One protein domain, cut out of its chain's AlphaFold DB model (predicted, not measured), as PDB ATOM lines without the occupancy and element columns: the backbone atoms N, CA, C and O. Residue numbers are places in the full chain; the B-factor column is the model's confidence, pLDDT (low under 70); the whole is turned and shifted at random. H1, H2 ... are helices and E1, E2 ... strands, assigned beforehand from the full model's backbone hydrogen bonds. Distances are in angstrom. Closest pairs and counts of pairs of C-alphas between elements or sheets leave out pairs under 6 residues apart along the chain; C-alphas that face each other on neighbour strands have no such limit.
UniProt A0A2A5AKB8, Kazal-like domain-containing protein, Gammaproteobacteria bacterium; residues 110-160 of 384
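This is residues 110 to 160 of the 384 residues of the protein "Kazal-like domain-containing protein" of Gammaproteobacteria bacterium (UniProt A0A2A5AKB8). A small, twisted sheet of three strands has the short helix H1 over one face, and a long loop between E1 and E2 runs out from one end, where residues 119 to 124 stick out free. After E3 the printed part folds back past E2, on the side of the sheet away from H1. The printed part has 51 residues, with three named strands and one named helix in the order E1, E2, H1, E3; the sheet runs E2, E1, E3, antiparallel throughout. The class is mixed, helices and strands, though only 22 residues, under half, are in named elements. The whole is only just compact, close to loose, with a radius of gyration of the C-alphas of 11.5 A, and its spans of 35 by 24 by 12 A make it only just flat.

Begin in the sheet with E1, residues 110 to 114: find C-alpha 110 at (-13.742, 19.389, -18.077), and from there the strand runs 13.2 A to C-alpha 114 at (-14.056, 31.681, -22.818). E2, residues 128 to 133, is the longest strand by residues and measures 14.4 A. E3, residues 145 to 149, runs 11.6 A and ends at C-alpha 149 at (-10.673, 14.056, -18.005). H1, residues 136 to 141, is 8.5 A long.

Look first at E1, the inner strand; E2 and E3 are the edge strands. E1 and E2 form a hairpin, antiparallel at 135 degrees; there N 111 and O 131 are within hydrogen-bond range at 2.9 A, and N 131 and O 111 at 2.8 A. E1 and E3 are antiparallel at 165 degrees, with N 112 and O 145 within range at 2.8 A. The sheet is only just strongly twisted, its C-alphas lying up to 4.1 A off the best plane. H1 is on the sheet at a height of 8.7 A, over E1, and runs along the strands, at 1 degree to E1 on the local plane. Its closest C-alphas to E1 are those of Ala 139 and Ala 111, 6.6 A apart. E2, H1 and E3 form a split strand-helix-strand unit, two strands running the same way with E1 between them in the sheet, and its crossover is right-handed. In H1 every O i to N i+4 pair is within hydrogen-bond range.

The two C-alphas farthest apart are those of Thr 121 and Gly 150, at 35.2 A. The printed part has no cut. The link from E1 to E2, residues 115 to 127, is long; those from E2 to H1 and from H1 to E3 are tight. In the B-factor column the mean pLDDT of the printed part is 71.4, and you will find values under 70 at residues 114 to 127, 143, 145 and 148 of this model.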
ATOM      1  N   CYS A 110     -13.449  18.124 -18.716       84.50
ATOM      2  CA  CYS A 110     -13.742  19.389 -18.077       84.50
ATOM      3  C   CYS A 110     -12.751  20.414 -18.606       84.50
ATOM      4  O   CYS A 110     -11.543  20.254 -18.427       84.50
ATOM      5  N   ALA A 111     -13.255  21.456 -19.257       82.62
ATOM      6  CA  ALA A 111     -12.434  22.500 -19.844       82.62
ATOM      7  C   ALA A 111     -12.907  23.890 -19.412       82.62
ATOM      8  O   ALA A 111     -14.014  24.063 -18.902       82.62
ATOM      9  N   ILE A 112     -12.056  24.885 -19.617       78.38
ATOM     10  CA  ILE A 112     -12.415  26.291 -19.492       78.38
ATOM     11  C   ILE A 112     -12.819  26.797 -20.870       78.38
ATOM     12  O   ILE A 112     -11.995  26.836 -21.779       78.38
ATOM     13  N   GLU A 113     -14.071  27.222 -21.006       81.94
ATOM     14  CA  GLU A 113     -14.544  27.946 -22.184       81.94
ATOM     15  C   GLU A 113     -14.491  29.453 -21.901       81.94
ATOM     16  O   GLU A 113     -14.971  29.912 -20.857       81.94
ATOM     17  N   SER A 114     -13.912  30.225 -22.825       69.06
ATOM     18  CA  SER A 114     -14.056  31.681 -22.818       69.06
ATOM     19  C   SER A 114     -15.477  32.021 -23.252       69.06
ATOM     20  O   SER A 114     -15.916  31.617 -24.328       69.06
ATOM     21  N   THR A 115     -16.242  32.737 -22.427       58.00
ATOM     22  CA  THR A 115     -17.520  33.255 -22.918       58.00
ATOM     23  C   THR A 115     -17.265  34.453 -23.823       58.00
ATOM     24  O   THR A 115     -16.751  35.465 -23.344       58.00
ATOM     25  N   ASP A 116     -17.710  34.370 -25.080       48.91
ATOM     26  CA  ASP A 116     -17.767  35.471 -26.057       48.91
ATOM     27  C   ASP A 116     -18.772  36.566 -25.645       48.91
ATOM     28  O   ASP A 116     -19.731  36.903 -26.346       48.91
ATOM     29  N   ILE A 117     -18.595  37.146 -24.461       47.31
ATOM     30  CA  ILE A 117     -19.282  38.377 -24.102       47.31
ATOM     31  C   ILE A 117     -18.468  39.516 -24.709       47.31
ATOM     32  O   ILE A 117     -17.405  39.874 -24.202       47.31
ATOM     33  N   VAL A 118     -19.006  40.129 -25.770       41.44
ATOM     34  CA  VAL A 118     -18.540  41.428 -26.273       41.44
ATOM     35  C   VAL A 118     -18.684  42.440 -25.137       41.44
ATOM     36  O   VAL A 118     -19.773  42.947 -24.852       41.44
ATOM     37  N   CYS A 119     -17.589  42.697 -24.433       42.81
ATOM     38  CA  CYS A 119     -17.582  43.602 -23.299       42.81
ATOM     39  C   CYS A 119     -17.672  45.055 -23.784       42.81
ATOM     40  O   CYS A 119     -16.863  45.519 -24.581       42.81
ATOM     41  N   VAL A 120     -18.665  45.794 -23.283       48.75
ATOM     42  CA  VAL A 120     -18.898  47.209 -23.640       48.75
ATOM     43  C   VAL A 120     -18.134  48.168 -22.701       48.75
ATOM     44  O   VAL A 120     -18.041  49.362 -22.980       48.75
ATOM     45  N   THR A 121     -17.562  47.672 -21.592       39.28
ATOM     46  CA  THR A 121     -16.826  48.470 -20.590       39.28
ATOM     47  C   THR A 121     -15.582  47.744 -20.063       39.28
ATOM     48  O   THR A 121     -15.637  46.538 -19.833       39.28
ATOM     49  N   THR A 122     -14.489  48.482 -19.833       40.25
ATOM     50  CA  THR A 122     -13.199  47.995 -19.306       40.25
ATOM     51  C   THR A 122     -13.061  48.182 -17.781       40.25
ATOM     52  O   THR A 122     -13.656  49.121 -17.240       40.25
ATOM     53  N   PRO A 123     -12.256  47.351 -17.079       48.22
ATOM     54  CA  PRO A 123     -11.449  46.243 -17.604       48.22
ATOM     55  C   PRO A 123     -12.314  45.030 -17.976       48.22
ATOM     56  O   PRO A 123     -13.203  44.628 -17.230       48.22
ATOM     57  N   CYS A 124     -12.076  44.498 -19.175       46.31
ATOM     58  CA  CYS A 124     -12.789  43.348 -19.712       46.31
ATOM     59  C   CYS A 124     -12.062  42.090 -19.246       46.31
ATOM     60  O   CYS A 124     -11.037  41.745 -19.820       46.31
ATOM     61  N   ASN A 125     -12.562  41.436 -18.199       50.00
ATOM     62  CA  ASN A 125     -12.138  40.075 -17.899       50.00
ATOM     63  C   ASN A 125     -13.128  39.140 -18.610       50.00
ATOM     64  O   ASN A 125     -14.295  39.125 -18.194       50.00
ATOM     65  N   PRO A 126     -12.755  38.444 -19.703       53.25
ATOM     66  CA  PRO A 126     -13.625  37.418 -20.267       53.25
ATOM     67  C   PRO A 126     -13.962  36.428 -19.149       53.25
ATOM     68  O   PRO A 126     -13.087  35.994 -18.405       53.25
ATOM     69  N   LEU A 127     -15.248  36.136 -18.949       55.56
ATOM     70  CA  LEU A 127     -15.643  35.164 -17.935       55.56
ATOM     71  C   LEU A 127     -15.309  33.776 -18.473       55.56
ATOM     72  O   LEU A 127     -16.056  33.185 -19.246       55.56
ATOM     73  N   HIS A 128     -14.162  33.269 -18.062       72.94
ATOM     74  CA  HIS A 128     -13.802  31.876 -18.219       72.94
ATOM     75  C   HIS A 128     -14.729  31.045 -17.329       72.94
ATOM     76  O   HIS A 128     -14.793  31.285 -16.127       72.94
ATOM     77  N   ASN A 129     -15.485  30.098 -17.885       81.94
ATOM     78  CA  ASN A 129     -16.333  29.209 -17.086       81.94
ATOM     79  C   ASN A 129     -15.922  27.755 -17.286       81.94
ATOM     80  O   ASN A 129     -15.568  27.340 -18.391       81.94
ATOM     81  N   TYR A 130     -16.020  26.968 -16.219       83.69
ATOM     82  CA  TYR A 130     -15.909  25.517 -16.331       83.69
ATOM     83  C   TYR A 130     -17.061  24.977 -17.179       83.69
ATOM     84  O   TYR A 130     -18.228  25.268 -16.904       83.69
ATOM     85  N   LYS A 131     -16.732  24.161 -18.176       89.81
ATOM     86  CA  LYS A 131     -17.695  23.525 -19.063       89.81
ATOM     87  C   LYS A 131     -17.284  22.099 -19.377       89.81
ATOM     88  O   LYS A 131     -16.132  21.819 -19.715       89.81
ATOM     89  N   THR A 132     -18.257  21.204 -19.314       93.62
ATOM     90  CA  THR A 132     -18.086  19.821 -19.744       93.62
ATOM     91  C   THR A 132     -18.256  19.725 -21.255       93.62
ATOM     92  O   THR A 132     -19.320  20.029 -21.802       93.62
ATOM     93  N   PHE A 133     -17.224  19.242 -21.938       90.25
ATOM     94  CA  PHE A 133     -17.280  18.902 -23.355       90.25
ATOM     95  C   PHE A 133     -17.454  17.399 -23.528       90.25
ATOM     96  O   PHE A 133     -16.942  16.605 -22.745       90.25
ATOM     97  N   SER A 134     -18.176  16.994 -24.576       89.31
ATOM     98  CA  SER A 134     -18.447  15.574 -24.847       89.31
ATOM     99  C   SER A 134     -17.190  14.761 -25.158       89.31
ATOM    100  O   SER A 134     -17.209  13.547 -24.976       89.31
ATOM    101  N   ASN A 135     -16.140  15.416 -25.658       82.88
ATOM    102  CA  ASN A 135     -14.801  14.859 -25.816       82.88
ATOM    103  C   ASN A 135     -13.752  15.963 -25.991       82.88
ATOM    104  O   ASN A 135     -14.100  17.118 -26.250       82.88
ATOM    105  N   ALA A 136     -12.477  15.582 -25.881       74.56
ATOM    106  CA  ALA A 136     -11.333  16.477 -26.048       74.56
ATOM    107  C   ALA A 136     -11.352  17.239 -27.382       74.56
ATOM    108  O   ALA A 136     -11.114  18.440 -27.393       74.56
ATOM    109  N   CYS A 137     -11.731  16.587 -28.489       80.94
ATOM    110  CA  CYS A 137     -11.850  17.262 -29.784       80.94
ATOM    111  C   CYS A 137     -12.867  18.407 -29.737       80.94
ATOM    112  O   CYS A 137     -12.584  19.491 -30.231       80.94
ATOM    113  N   MET A 138     -14.036  18.190 -29.123       82.06
ATOM    114  CA  MET A 138     -15.054  19.235 -28.990       82.06
ATOM    115  C   MET A 138     -14.588  20.389 -28.096       82.06
ATOM    116  O   MET A 138     -14.977  21.524 -28.352       82.06
ATOM    117  N   ALA A 139     -13.773  20.113 -27.072       78.00
ATOM    118  CA  ALA A 139     -13.139  21.158 -26.269       78.00
ATOM    119  C   ALA A 139     -12.138  21.963 -27.111       78.00
ATOM    120  O   ALA A 139     -12.249  23.181 -27.186       78.00
ATOM    121  N   SER A 140     -11.229  21.291 -27.823       73.38
ATOM    122  CA  SER A 140     -10.251  21.942 -28.703       73.38
ATOM    123  C   SER A 140     -10.905  22.740 -29.833       73.38
ATOM    124  O   SER A 140     -10.457  23.837 -30.134       73.38
ATOM    125  N   ALA A 141     -11.990  22.232 -30.425       72.38
ATOM    126  CA  ALA A 141     -12.753  22.925 -31.466       72.38
ATOM    127  C   ALA A 141     -13.418  24.218 -30.966       72.38
ATOM    128  O   ALA A 141     -13.742  25.089 -31.764       72.38
ATOM    129  N   ALA A 142     -13.652  24.324 -29.656       74.75
ATOM    130  CA  ALA A 142     -14.141  25.531 -28.999       74.75
ATOM    131  C   ALA A 142     -13.000  26.372 -28.397       74.75
ATOM    132  O   ALA A 142     -13.266  27.251 -27.580       74.75
ATOM    133  N   SER A 143     -11.742  26.058 -28.730       67.62
ATOM    134  CA  SER A 143     -10.545  26.659 -28.130       67.62
ATOM    135  C   SER A 143     -10.563  26.622 -26.596       67.62
ATOM    136  O   SER A 143     -10.030  27.504 -25.925       67.62
ATOM    137  N   ALA A 144     -11.205  25.599 -26.022       74.62
ATOM    138  CA  ALA A 144     -11.353  25.447 -24.586       74.62
ATOM    139  C   ALA A 144     -10.143  24.718 -23.995       74.62
ATOM    140  O   ALA A 144      -9.734  23.656 -24.477       74.62
ATOM    141  N   GLN A 145      -9.599  25.252 -22.903       69.44
ATOM    142  CA  GLN A 145      -8.465  24.634 -22.227       69.44
ATOM    143  C   GLN A 145      -8.934  23.455 -21.373       69.44
ATOM    144  O   GLN A 145      -9.627  23.647 -20.373       69.44
ATOM    145  N   ILE A 146      -8.519  22.239 -21.726       70.69
ATOM    146  CA  ILE A 146      -8.832  21.032 -20.954       70.69
ATOM    147  C   ILE A 146      -8.086  21.057 -19.614       70.69
ATOM    148  O   ILE A 146      -6.869  21.212 -19.566       70.69
ATOM    149  N   ILE A 147      -8.830  20.886 -18.522       71.31
ATOM    150  CA  ILE A 147      -8.316  20.879 -17.146       71.31
ATOM    151  C   ILE A 147      -8.069  19.455 -16.663       71.31
ATOM    152  O   ILE A 147      -7.037  19.181 -16.053       71.31
ATOM    153  N   HIS A 148      -9.027  18.562 -16.904       68.56
ATOM    154  CA  HIS A 148      -8.922  17.142 -16.589       68.56
ATOM    155  C   HIS A 148      -9.943  16.324 -17.387       68.56
ATOM    156  O   HIS A 148     -10.955  16.856 -17.855       68.56
ATOM    157  N   ASP A 149      -9.711  15.016 -17.464       74.44
ATOM    158  CA  ASP A 149     -10.673  14.056 -18.005       74.44
ATOM    159  C   ASP A 149     -11.894  13.917 -17.083       74.44
ATOM    160  O   ASP A 149     -11.803  14.046 -15.856       74.44
ATOM    161  N   GLY A 150     -13.052  13.626 -17.664       83.00
ATOM    162  CA  GLY A 150     -14.335  13.554 -16.971       83.00
ATOM    163  C   GLY A 150     -15.111  14.872 -16.965       83.00
ATOM    164  O   GLY A 150     -14.651  15.910 -17.421       83.00
ATOM    165  N   GLU A 151     -16.331  14.831 -16.441       93.38
ATOM    166  CA  GLU A 151     -17.209  16.004 -16.351       93.38
ATOM    167  C   GLU A 151     -16.757  16.976 -15.245       93.38
ATOM    168  O   GLU A 151     -16.164  16.567 -14.245       93.38
ATOM    169  N   CYS A 152     -17.094  18.264 -15.368       83.62
ATOM    170  CA  CYS A 152     -16.751  19.277 -14.358       83.62
ATOM    171  C   CYS A 152     -17.512  19.118 -13.027       83.62
ATOM    172  O   CYS A 152     -17.105  19.682 -12.005       83.62
ATOM    173  N   GLY A 153     -18.626  18.376 -13.017       90.88
ATOM    174  CA  GLY A 153     -19.437  18.132 -11.824       90.88
ATOM    175  C   GLY A 153     -19.960  19.427 -11.194       90.88
ATOM    176  O   GLY A 153     -20.551  20.262 -11.874       90.88
ATOM    177  N   ASP A 154     -19.713  19.619  -9.894       85.94
ATOM    178  CA  ASP A 154     -20.174  20.800  -9.144       85.94
ATOM    179  C   ASP A 154     -19.627  22.127  -9.694       85.94
ATOM    180  O   ASP A 154     -20.188  23.187  -9.407       85.94
ATOM    181  N   LYS A 155     -18.529  22.088 -10.459       79.56
ATOM    182  CA  LYS A 155     -17.906  23.279 -11.043       79.56
ATOM    183  C   LYS A 155     -18.588  23.758 -12.322       79.56
ATOM    184  O   LYS A 155     -18.324  24.887 -12.711       79.56
ATOM    185  N   GLU A 156     -19.448  22.958 -12.956       88.44
ATOM    186  CA  GLU A 156     -20.096  23.304 -14.230       88.44
ATOM    187  C   GLU A 156     -20.750  24.701 -14.184       88.44
ATOM    188  O   GLU A 156     -21.568  24.999 -13.311       88.44
ATOM    189  N   GLY A 157     -20.371  25.570 -15.125       80.88
ATOM    190  CA  GLY A 157     -20.869  26.940 -15.252       80.88
ATOM    191  C   GLY A 157     -20.340  27.935 -14.214       80.88
ATOM    192  O   GLY A 157     -20.741  29.099 -14.244       80.88
ATOM    193  N   GLN A 158     -19.463  27.523 -13.293       79.25
ATOM    194  CA  GLN A 158     -18.815  28.457 -12.373       79.25
ATOM    195  C   GLN A 158     -17.741  29.265 -13.101       79.25
ATOM    196  O   GLN A 158     -16.960  28.708 -13.874       79.25
ATOM    197  N   SER A 159     -17.660  30.558 -12.788       71.81
ATOM    198  CA  SER A 159     -16.592  31.414 -13.294       71.81
ATOM    199  C   SER A 159     -15.265  31.093 -12.624       71.81
ATOM    200  O   SER A 159     -15.155  31.006 -11.396       71.81
ATOM    201  N   VAL A 160     -14.256  30.913 -13.462       73.00
ATOM    202  CA  VAL A 160     -12.857  30.812 -13.090       73.00
ATOM    203  C   VAL A 160     -12.398  32.181 -12.593       73.00
ATOM    204  O   VAL A 160     -12.868  33.226 -13.042       73.00
TER     205      VAL A 160